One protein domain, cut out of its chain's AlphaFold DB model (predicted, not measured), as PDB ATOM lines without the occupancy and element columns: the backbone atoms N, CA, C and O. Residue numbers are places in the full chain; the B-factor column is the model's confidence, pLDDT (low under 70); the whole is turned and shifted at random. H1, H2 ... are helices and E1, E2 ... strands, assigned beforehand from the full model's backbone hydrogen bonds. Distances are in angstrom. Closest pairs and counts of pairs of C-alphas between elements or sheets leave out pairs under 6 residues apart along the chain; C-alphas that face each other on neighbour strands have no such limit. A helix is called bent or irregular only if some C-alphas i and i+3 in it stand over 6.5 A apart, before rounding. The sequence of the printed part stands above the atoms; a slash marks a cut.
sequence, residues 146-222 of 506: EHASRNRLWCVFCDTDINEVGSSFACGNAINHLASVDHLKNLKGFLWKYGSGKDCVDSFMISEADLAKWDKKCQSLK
ATOM      1  N   GLU A 146     149.400 148.366 127.391       52.06
ATOM      2  CA  GLU A 146     150.420 148.830 126.435       52.06
ATOM      3  C   GLU A 146     150.559 147.981 125.152       52.06
ATOM      4  O   GLU A 146     151.205 148.427 124.203       52.06
ATOM      5  N   HIS A 147     149.998 146.766 125.084       53.06
ATOM      6  CA  HIS A 147     150.146 145.875 123.920       53.06
ATOM      7  C   HIS A 147     148.936 145.845 122.973       53.06
ATOM      8  O   HIS A 147     149.063 145.350 121.854       53.06
ATOM      9  N   ALA A 148     147.798 146.442 123.346       52.88
ATOM     10  CA  ALA A 148     146.588 146.457 122.510       52.88
ATOM     11  C   ALA A 148     146.797 147.117 121.126       52.88
ATOM     12  O   ALA A 148     146.139 146.752 120.157       52.88
ATOM     13  N   SER A 149     147.754 148.044 121.007       53.47
ATOM     14  CA  SER A 149     148.128 148.702 119.744       53.47
ATOM     15  C   SER A 149     148.961 147.830 118.793       53.47
ATOM     16  O   SER A 149     149.069 148.162 117.612       53.47
ATOM     17  N   ARG A 150     149.549 146.727 119.281       56.75
ATOM     18  CA  ARG A 150     150.313 145.761 118.470       56.75
ATOM     19  C   ARG A 150     149.441 144.620 117.941       56.75
ATOM     20  O   ARG A 150     149.769 144.046 116.908       56.75
ATOM     21  N   ASN A 151     148.311 144.342 118.589       63.88
ATOM     22  CA  ASN A 151     147.331 143.367 118.116       63.88
ATOM     23  C   ASN A 151     146.437 143.991 117.031       63.88
ATOM     24  O   ASN A 151     145.309 144.415 117.286       63.88
ATOM     25  N   ARG A 152     146.974 144.042 115.806       72.00
ATOM     26  CA  ARG A 152     146.221 144.289 114.570       72.00
ATOM     27  C   ARG A 152     146.156 143.006 113.755       72.00
ATOM     28  O   ARG A 152     147.190 142.403 113.476       72.00
ATOM     29  N   LEU A 153     144.951 142.599 113.372       82.38
ATOM     30  CA  LEU A 153     144.693 141.401 112.578       82.38
ATOM     31  C   LEU A 153     143.888 141.788 111.337       82.38
ATOM     32  O   LEU A 153     142.757 142.253 111.439       82.38
ATOM     33  N   TRP A 154     144.478 141.604 110.157       86.31
ATOM     34  CA  TRP A 154     143.801 141.849 108.885       86.31
ATOM     35  C   TRP A 154     142.898 140.667 108.521       86.31
ATOM     36  O   TRP A 154     143.380 139.545 108.348       86.31
ATOM     37  N   CYS A 155     141.595 140.908 108.362       89.00
ATOM     38  CA  CYS A 155     140.674 139.883 107.884       89.00
ATOM     39  C   CYS A 155     140.605 139.882 106.351       89.00
ATOM     40  O   CYS A 155     139.909 140.701 105.755       89.00
ATOM     41  N   VAL A 156     141.270 138.907 105.723       86.81
ATOM     42  CA  VAL A 156     141.288 138.692 104.257       86.81
ATOM     43  C   VAL A 156     139.889 138.448 103.666       86.81
ATOM     44  O   VAL A 156     139.670 138.684 102.484       86.81
ATOM     45  N   PHE A 157     138.924 137.994 104.471       87.00
ATOM     46  CA  PHE A 157     137.550 137.768 104.010       87.00
ATOM     47  C   PHE A 157     136.684 139.035 104.026       87.00
ATOM     48  O   PHE A 157     135.708 139.097 103.283       87.00
ATOM     49  N   CYS A 158     137.026 140.023 104.860       87.88
ATOM     50  CA  CYS A 158     136.254 141.254 105.062       87.88
ATOM     51  C   CYS A 158     136.943 142.518 104.525       87.88
ATOM     52  O   CYS A 158     136.305 143.565 104.497       87.88
ATOM     53  N   ASP A 159     138.221 142.429 104.143       85.50
ATOM     54  CA  ASP A 159     139.095 143.556 103.796       85.50
ATOM     55  C   ASP A 159     139.143 144.652 104.886       85.50
ATOM     56  O   ASP A 159     139.102 145.853 104.616       85.50
ATOM     57  N   THR A 160     139.228 144.222 106.153       85.00
ATOM     58  CA  THR A 160     139.252 145.107 107.331       85.00
ATOM     59  C   THR A 160     140.408 144.818 108.285       85.00
ATOM     60  O   THR A 160     140.596 143.679 108.722       85.00
ATOM     61  N   ASP A 161     141.089 145.883 108.717       84.44
ATOM     62  CA  ASP A 161     141.927 145.917 109.921       84.44
ATOM     63  C   ASP A 161     141.054 145.729 111.175       84.44
ATOM     64  O   ASP A 161     140.255 146.602 111.520       84.44
ATOM     65  N   ILE A 162     141.232 144.622 111.894       83.12
ATOM     66  CA  ILE A 162     140.700 144.451 113.247       83.12
ATOM     67  C   ILE A 162     141.768 144.939 114.227       83.12
ATOM     68  O   ILE A 162     142.913 144.493 114.170       83.12
ATOM     69  N   ASN A 163     141.403 145.835 115.143       78.19
ATOM     70  CA  ASN A 163     142.283 146.309 116.211       78.19
ATOM     71  C   ASN A 163     141.680 145.993 117.588       78.19
ATOM     72  O   ASN A 163     140.463 145.987 117.751       78.19
ATOM     73  N   GLU A 164     142.519 145.748 118.597       72.31
ATOM     74  CA  GLU A 164     142.080 145.458 119.977       72.31
ATOM     75  C   GLU A 164     141.790 146.731 120.804       72.31
ATOM     76  O   GLU A 164     141.892 146.738 122.032       72.31
ATOM     77  N   VAL A 165     141.419 147.842 120.156       68.56
ATOM     78  CA  VAL A 165     141.084 149.090 120.858       68.56
ATOM     79  C   VAL A 165     139.788 148.898 121.653       68.56
ATOM     80  O   VAL A 165     138.754 148.521 121.109       68.56
ATOM     81  N   GLY A 166     139.850 149.155 122.962       63.31
ATOM     82  CA  GLY A 166     138.715 149.012 123.884       63.31
ATOM     83  C   GLY A 166     138.468 147.589 124.404       63.31
ATOM     84  O   GLY A 166     137.701 147.428 125.353       63.31
ATOM     85  N   SER A 167     139.144 146.575 123.856       72.12
ATOM     86  CA  SER A 167     139.088 145.200 124.359       72.12
ATOM     87  C   SER A 167     139.789 145.082 125.718       72.12
ATOM     88  O   SER A 167     140.867 145.643 125.930       72.12
ATOM     89  N   SER A 168     139.201 144.331 126.652       67.12
ATOM     90  CA  SER A 168     139.825 144.012 127.946       67.12
ATOM     91  C   SER A 168     140.661 142.725 127.922       67.12
ATOM     92  O   SER A 168     141.086 142.266 128.979       67.12
ATOM     93  N   PHE A 169     140.842 142.094 126.755       71.25
ATOM     94  CA  PHE A 169     141.342 140.722 126.646       71.25
ATOM     95  C   PHE A 169     142.129 140.484 125.341       71.25
ATOM     96  O   PHE A 169     141.934 141.174 124.344       71.25
ATOM     97  N   ALA A 170     143.024 139.493 125.329       70.44
ATOM     98  CA  ALA A 170     143.822 139.138 124.156       70.44
ATOM     99  C   ALA A 170     142.969 138.636 122.976       70.44
ATOM    100  O   ALA A 170     142.315 137.601 123.070       70.44
ATOM    101  N   CYS A 171     143.030 139.348 121.845       74.50
ATOM    102  CA  CYS A 171     142.316 139.003 120.607       74.50
ATOM    103  C   CYS A 171     140.778 139.012 120.744       74.50
ATOM    104  O   CYS A 171     140.088 138.346 119.976       74.50
ATOM    105  N   GLY A 172     140.230 139.747 121.717       79.56
ATOM    106  CA  GLY A 172     138.791 139.812 121.971       79.56
ATOM    107  C   GLY A 172     137.991 140.447 120.832       79.56
ATOM    108  O   GLY A 172     136.943 139.918 120.460       79.56
ATOM    109  N   ASN A 173     138.485 141.524 120.218       83.56
ATOM    110  CA  ASN A 173     137.826 142.126 119.054       83.56
ATOM    111  C   ASN A 173     137.943 141.213 117.819       83.56
ATOM    112  O   ASN A 173     136.989 141.098 117.050       83.56
ATOM    113  N   ALA A 174     139.062 140.498 117.658       85.88
ATOM    114  CA  ALA A 174     139.224 139.496 116.602       85.88
ATOM    115  C   ALA A 174     138.306 138.272 116.770       85.88
ATOM    116  O   ALA A 174     137.696 137.832 115.796       85.88
ATOM    117  N   ILE A 175     138.141 137.761 117.993       86.38
ATOM    118  CA  ILE A 175     137.222 136.655 118.301       86.38
ATOM    119  C   ILE A 175     135.771 137.062 118.005       86.38
ATOM    120  O   ILE A 175     135.059 136.341 117.304       86.38
ATOM    121  N   ASN A 176     135.361 138.259 118.439       86.19
ATOM    122  CA  ASN A 176     134.042 138.814 118.124       86.19
ATOM    123  C   ASN A 176     133.830 139.027 116.613       86.19
ATOM    124  O   ASN A 176     132.743 138.757 116.106       86.19
ATOM    125  N   HIS A 177     134.855 139.458 115.866       88.69
ATOM    126  CA  HIS A 177     134.770 139.579 114.406       88.69
ATOM    127  C   HIS A 177     134.569 138.215 113.729       88.69
ATOM    128  O   HIS A 177     133.670 138.081 112.902       88.69
ATOM    129  N   LEU A 178     135.355 137.195 114.091       88.62
ATOM    130  CA  LEU A 178     135.291 135.857 113.481       88.62
ATOM    131  C   LEU A 178     134.008 135.076 113.825       88.62
ATOM    132  O   LEU A 178     133.645 134.152 113.099       88.62
ATOM    133  N   ALA A 179     133.316 135.451 114.901       88.50
ATOM    134  CA  ALA A 179     131.972 134.973 115.232       88.50
ATOM    135  C   ALA A 179     130.843 135.848 114.641       88.50
ATOM    136  O   ALA A 179     129.665 135.507 114.756       88.50
ATOM    137  N   SER A 180     131.164 136.996 114.031       89.50
ATOM    138  CA  SER A 180     130.149 137.954 113.589       89.50
ATOM    139  C   SER A 180     129.358 137.462 112.373       89.50
ATOM    140  O   SER A 180     129.881 136.860 111.431       89.50
ATOM    141  N   VAL A 181     128.066 137.799 112.354       87.25
ATOM    142  CA  VAL A 181     127.157 137.463 111.248       87.25
ATOM    143  C   VAL A 181     127.589 138.144 109.938       87.25
ATOM    144  O   VAL A 181     127.303 137.630 108.857       87.25
ATOM    145  N   ASP A 182     128.303 139.271 110.008       87.50
ATOM    146  CA  ASP A 182     128.814 139.990 108.838       87.50
ATOM    147  C   ASP A 182     130.096 139.370 108.270       87.50
ATOM    148  O   ASP A 182     130.179 139.181 107.054       87.50
ATOM    149  N   HIS A 183     131.025 138.914 109.119       90.00
ATOM    150  CA  HIS A 183     132.131 138.053 108.680       90.00
ATOM    151  C   HIS A 183     131.609 136.785 108.001       90.00
ATOM    152  O   HIS A 183     132.049 136.444 106.907       90.00
ATOM    153  N   LEU A 184     130.580 136.143 108.564       88.94
ATOM    154  CA  LEU A 184     129.951 134.969 107.957       88.94
ATOM    155  C   LEU A 184     129.316 135.256 106.578       88.94
ATOM    156  O   LEU A 184     129.361 134.392 105.697       88.94
ATOM    157  N   LYS A 185     128.734 136.446 106.353       89.56
ATOM    158  CA  LYS A 185     128.249 136.872 105.021       89.56
ATOM    159  C   LYS A 185     129.414 137.036 104.046       89.56
ATOM    160  O   LYS A 185     129.351 136.509 102.936       89.56
ATOM    161  N   ASN A 186     130.466 137.730 104.471       87.75
ATOM    162  CA  ASN A 186     131.624 138.048 103.644       87.75
ATOM    163  C   ASN A 186     132.418 136.788 103.268       87.75
ATOM    164  O   ASN A 186     132.647 136.549 102.085       87.75
ATOM    165  N   LEU A 187     132.699 135.911 104.236       89.19
ATOM    166  CA  LEU A 187     133.275 134.576 104.047       89.19
ATOM    167  C   LEU A 187     132.465 133.738 103.046       89.19
ATOM    168  O   LEU A 187     133.024 133.197 102.092       89.19
ATOM    169  N   LYS A 188     131.135 133.666 103.197       87.81
ATOM    170  CA  LYS A 188     130.273 132.956 102.233       87.81
ATOM    171  C   LYS A 188     130.347 133.589 100.840       87.81
ATOM    172  O   LYS A 188     130.477 132.859  99.861       87.81
ATOM    173  N   GLY A 189     130.328 134.918 100.738       87.00
ATOM    174  CA  GLY A 189     130.495 135.637  99.471       87.00
ATOM    175  C   GLY A 189     131.862 135.409  98.811       87.00
ATOM    176  O   GLY A 189     131.935 135.272  97.593       87.00
ATOM    177  N   PHE A 190     132.932 135.315  99.601       87.50
ATOM    178  CA  PHE A 190     134.290 135.014  99.148       87.50
ATOM    179  C   PHE A 190     134.384 133.590  98.584       87.50
ATOM    180  O   PHE A 190     134.789 133.402  97.437       87.50
ATOM    181  N   LEU A 191     133.921 132.589  99.338       86.94
ATOM    182  CA  LEU A 191     133.938 131.185  98.909       86.94
ATOM    183  C   LEU A 191     133.100 130.962  97.636       86.94
ATOM    184  O   LEU A 191     133.522 130.230  96.744       86.94
ATOM    185  N   TRP A 192     131.960 131.652  97.492       84.06
ATOM    186  CA  TRP A 192     131.152 131.609  96.263       84.06
ATOM    187  C   TRP A 192     131.843 132.263  95.053       84.06
ATOM    188  O   TRP A 192     131.593 131.833  93.929       84.06
ATOM    189  N   LYS A 193     132.701 133.277  95.250       85.12
ATOM    190  CA  LYS A 193     133.481 133.909  94.165       85.12
ATOM    191  C   LYS A 193     134.645 133.035  93.693       85.12
ATOM    192  O   LYS A 193     134.911 132.993  92.497       85.12
ATOM    193  N   TYR A 194     135.330 132.361  94.619       81.50
ATOM    194  CA  TYR A 194     136.566 131.618  94.334       81.50
ATOM    195  C   TYR A 194     136.387 130.094  94.212       81.50
ATOM    196  O   TYR A 194     137.357 129.376  93.990       81.50
ATOM    197  N   GLY A 195     135.153 129.586  94.309       68.69
ATOM    198  CA  GLY A 195     134.811 128.194  93.985       68.69
ATOM    199  C   GLY A 195     135.239 127.147  95.020       68.69
ATOM    200  O   GLY A 195     135.100 125.952  94.767       68.69
ATOM    201  N   SER A 196     135.742 127.569  96.180       61.78
ATOM    202  CA  SER A 196     136.066 126.676  97.296       61.78
ATOM    203  C   SER A 196     134.801 126.054  97.904       61.78
ATOM    204  O   SER A 196     133.742 126.685  97.957       61.78
ATOM    205  N   GLY A 197     134.913 124.809  98.373       61.59
ATOM    206  CA  GLY A 197     133.796 124.039  98.926       61.59
ATOM    207  C   GLY A 197     133.092 124.738 100.097       61.59
ATOM    208  O   GLY A 197     133.726 125.367 100.944       61.59
ATOM    209  N   LYS A 198     131.757 124.630 100.163       64.38
ATOM    210  CA  LYS A 198     130.939 125.238 101.238       64.38
ATOM    211  C   LYS A 198     131.209 124.620 102.618       64.38
ATOM    212  O   LYS A 198     130.872 125.218 103.632       64.38
ATOM    213  N   ASP A 199     131.820 123.447 102.621       71.62
ATOM    214  CA  ASP A 199     132.266 122.627 103.741       71.62
ATOM    215  C   ASP A 199     133.454 123.215 104.531       71.62
ATOM    216  O   ASP A 199     133.666 122.815 105.670       71.62
ATOM    217  N   CYS A 200     134.177 124.214 104.003       75.69
ATOM    218  CA  CYS A 200     135.254 124.884 104.751       75.69
ATOM    219  C   CYS A 200     134.821 126.130 105.554       75.69
ATOM    220  O   CYS A 200     135.647 126.707 106.257       75.69
ATOM    221  N   VAL A 201     133.544 126.547 105.501       81.62
ATOM    222  CA  VAL A 201     133.036 127.734 106.233       81.62
ATOM    223  C   VAL A 201     133.349 127.654 107.731       81.62
ATOM    224  O   VAL A 201     133.845 128.619 108.312       81.62
ATOM    225  N   ASP A 202     133.125 126.488 108.335       82.75
ATOM    226  CA  ASP A 202     133.281 126.277 109.777       82.75
ATOM    227  C   ASP A 202     134.759 126.234 110.221       82.75
ATOM    228  O   ASP A 202     135.048 126.257 111.412       82.75
ATOM    229  N   SER A 203     135.713 126.224 109.278       84.56
ATOM    230  CA  SER A 203     137.154 126.369 109.561       84.56
ATOM    231  C   SER A 203     137.611 127.829 109.681       84.56
ATOM    232  O   SER A 203     138.714 128.085 110.158       84.56
ATOM    233  N   PHE A 204     136.784 128.791 109.252       83.44
ATOM    234  CA  PHE A 204     137.101 130.227 109.250       83.44
ATOM    235  C   PHE A 204     136.125 131.065 110.093       83.44
ATOM    236  O   PHE A 204     136.168 132.295 110.042       83.44
ATOM    237  N   MET A 205     135.249 130.420 110.864       85.75
ATOM    238  CA  MET A 205     134.246 131.044 111.729       85.75
ATOM    239  C   MET A 205     134.389 130.496 113.153       85.75
ATOM    240  O   MET A 205     134.573 129.296 113.336       85.75
ATOM    241  N   ILE A 206     134.258 131.355 114.166       87.56
ATOM    242  CA  ILE A 206     134.136 130.907 115.562       87.56
ATOM    243  C   ILE A 206     132.660 130.625 115.849       87.56
ATOM    244  O   ILE A 206     131.803 131.457 115.554       87.56
ATOM    245  N   SER A 207     132.348 129.453 116.410       85.69
ATOM    246  CA  SER A 207     130.961 129.094 116.719       85.69
ATOM    247  C   SER A 207     130.405 129.948 117.865       85.69
ATOM    248  O   SER A 207     131.127 130.318 118.793       85.69
ATOM    249  N   GLU A 208     129.097 130.217 117.853       84.56
ATOM    250  CA  GLU A 208     128.412 130.929 118.947       84.56
ATOM    251  C   GLU A 208     128.581 130.201 120.297       84.56
ATOM    252  O   GLU A 208     128.686 130.834 121.346       84.56
ATOM    253  N   ALA A 209     128.694 128.867 120.277       85.06
ATOM    254  CA  ALA A 209     128.950 128.060 121.467       85.06
ATOM    255  C   ALA A 209     130.374 128.257 122.022       85.06
ATOM    256  O   ALA A 209     130.550 128.314 123.242       85.06
ATOM    257  N   ASP A 210     131.378 128.392 121.151       86.31
ATOM    258  CA  ASP A 210     132.766 128.651 121.546       86.31
ATOM    259  C   ASP A 210     132.967 130.100 121.996       86.31
ATOM    260  O   ASP A 210     133.636 130.326 123.007       86.31
ATOM    261  N   LEU A 211     132.315 131.069 121.342       86.75
ATOM    262  CA  LEU A 211     132.274 132.454 121.818       86.75
ATOM    263  C   LEU A 211     131.612 132.534 123.202       86.75
ATOM    264  O   LEU A 211     132.222 133.036 124.139       86.75
ATOM    265  N   ALA A 212     130.435 131.929 123.395       86.00
ATOM    266  CA  ALA A 212     129.755 131.916 124.693       86.00
ATOM    267  C   ALA A 212     130.536 131.159 125.793       86.00
ATOM    268  O   ALA A 212     130.327 131.398 126.985       86.00
ATOM    269  N   LYS A 213     131.423 130.228 125.423       87.44
ATOM    270  CA  LYS A 213     132.357 129.537 126.330       87.44
ATOM    271  C   LYS A 213     133.549 130.434 126.692       87.44
ATOM    272  O   LYS A 213     133.945 130.470 127.857       87.44
ATOM    273  N   TRP A 214     134.080 131.176 125.723       86.88
ATOM    274  CA  TRP A 214     135.134 132.174 125.908       86.88
ATOM    275  C   TRP A 214     134.656 133.374 126.744       86.88
ATOM    276  O   TRP A 214     135.334 133.750 127.698       86.88
ATOM    277  N   ASP A 215     133.450 133.893 126.496       84.56
ATOM    278  CA  ASP A 215     132.834 134.974 127.278       84.56
ATOM    279  C   ASP A 215     132.688 134.598 128.754       84.56
ATOM    280  O   ASP A 215     133.059 135.371 129.636       84.56
ATOM    281  N   LYS A 216     132.203 133.384 129.050       87.19
ATOM    282  CA  LYS A 216     132.088 132.880 130.431       87.19
ATOM    283  C   LYS A 216     133.443 132.828 131.139       87.19
ATOM    284  O   LYS A 216     133.516 133.147 132.322       87.19
ATOM    285  N   LYS A 217     134.513 132.482 130.413       83.25
ATOM    286  CA  LYS A 217     135.894 132.469 130.924       83.25
ATOM    287  C   LYS A 217     136.440 133.881 131.153       83.25
ATOM    288  O   LYS A 217     137.076 134.142 132.170       83.25
ATOM    289  N   CYS A 218     136.134 134.819 130.258       79.50
ATOM    290  CA  CYS A 218     136.459 136.233 130.446       79.50
ATOM    291  C   CYS A 218     135.710 136.832 131.649       79.50
ATOM    292  O   CYS A 218     136.285 137.603 132.413       79.50
ATOM    293  N   GLN A 219     134.448 136.444 131.856       81.50
ATOM    294  CA  GLN A 219     133.636 136.869 132.998       81.50
ATOM    295  C   GLN A 219     134.159 136.309 134.327       81.50
ATOM    296  O   GLN A 219     134.249 137.072 135.285       81.50
ATOM    297  N   SER A 220     134.555 135.030 134.406       80.19
ATOM    298  CA  SER A 220     135.125 134.477 135.645       80.19
ATOM    299  C   SER A 220     136.408 135.205 136.052       80.19
ATOM    300  O   SER A 220     136.508 135.660 137.186       80.19
ATOM    301  N   LEU A 221     137.330 135.429 135.110       73.75
ATOM    302  CA  LEU A 221     138.595 136.130 135.373       73.75
ATOM    303  C   LEU A 221     138.391 137.606 135.747       73.75
ATOM    304  O   LEU A 221     139.102 138.144 136.593       73.75
ATOM    305  N   LYS A 222     137.383 138.265 135.162       74.06
ATOM    306  CA  LYS A 222     137.007 139.642 135.512       74.06
ATOM    307  C   LYS A 222     136.402 139.764 136.918       74.06
ATOM    308  O   LYS A 222     136.473 140.841 137.498       74.06
TER     309      LYS A 222
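What this domain is: This is residues 146 to 222 of the 506 residues of an uncharacterized protein of Nyssa sinensis (UniProt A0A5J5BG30). Three thin tiers run lengthwise: the small strand hairpin E1 and E2, then H1 with H2 after it, then H3 and H4 on the way back. H1 sits in the middle between the hairpin and H4, while H2 and H3 make the other end. The printed part has 77 residues, with two named strands and four named helices in the order E1, E2, H1, H2, H3, H4; the two-stranded sheet is antiparallel and the class is mostly helix. It is elongated, spanning 42 by 26 by 15 A, and only just compact, close to loose, with a radius of gyration of the C-alphas of 13.8 A.

Where its parts are: E1, residues 152 to 155, begins with C-alpha 152 at (146.221, 144.289, 114.570). E2 is residues 160 to 163. H1 is residues 172 to 178, 10.0 A long. H2, residues 181 to 194, spans 20.2 A. H3, residues 198 to 203, is irregular, with C-alphas 199 and 202 7.1 A apart. H4, residues 208 to 222, spans 20.6 A and ends with C-alpha 222 at (137.007, 139.642, 135.512).

How they stand to each other: In the hairpin E1 and E2, N 153 and O 162 are within hydrogen-bond range at 2.9 A. The closest C-alphas of E2 and H1, Ile 162 and Ala 174, are 6.2 A apart. H1 and H4 are close but not clearly touching, with closest C-alphas Ile 175 and Leu 211 7.4 A apart, at a shallow tilt of 3 degrees, opposite ways. H1 and H2 are close but not clearly touching, with closest C-alphas His 177 and His 183 6.5 A apart. H2 touches H3 with residues 187 to 191 alone; the closest C-alphas, Leu 191 and Lys 198, are 7.1 A apart. H2 and H4 are apart. Every O i to N i+4 pair is within hydrogen-bond range in H1, H2 and H4, but 0 of 2 in H3, where 1 of 3 O i to N i+3 pairs is.

The domain as a whole: The C-alphas farthest apart, Gly 195 and Lys 222, are 43.1 A apart. The printed part has no cut and no long link. The model's pLDDT is under 70 at residues 146 to 151, 165 to 166, 168 and 195 to 198.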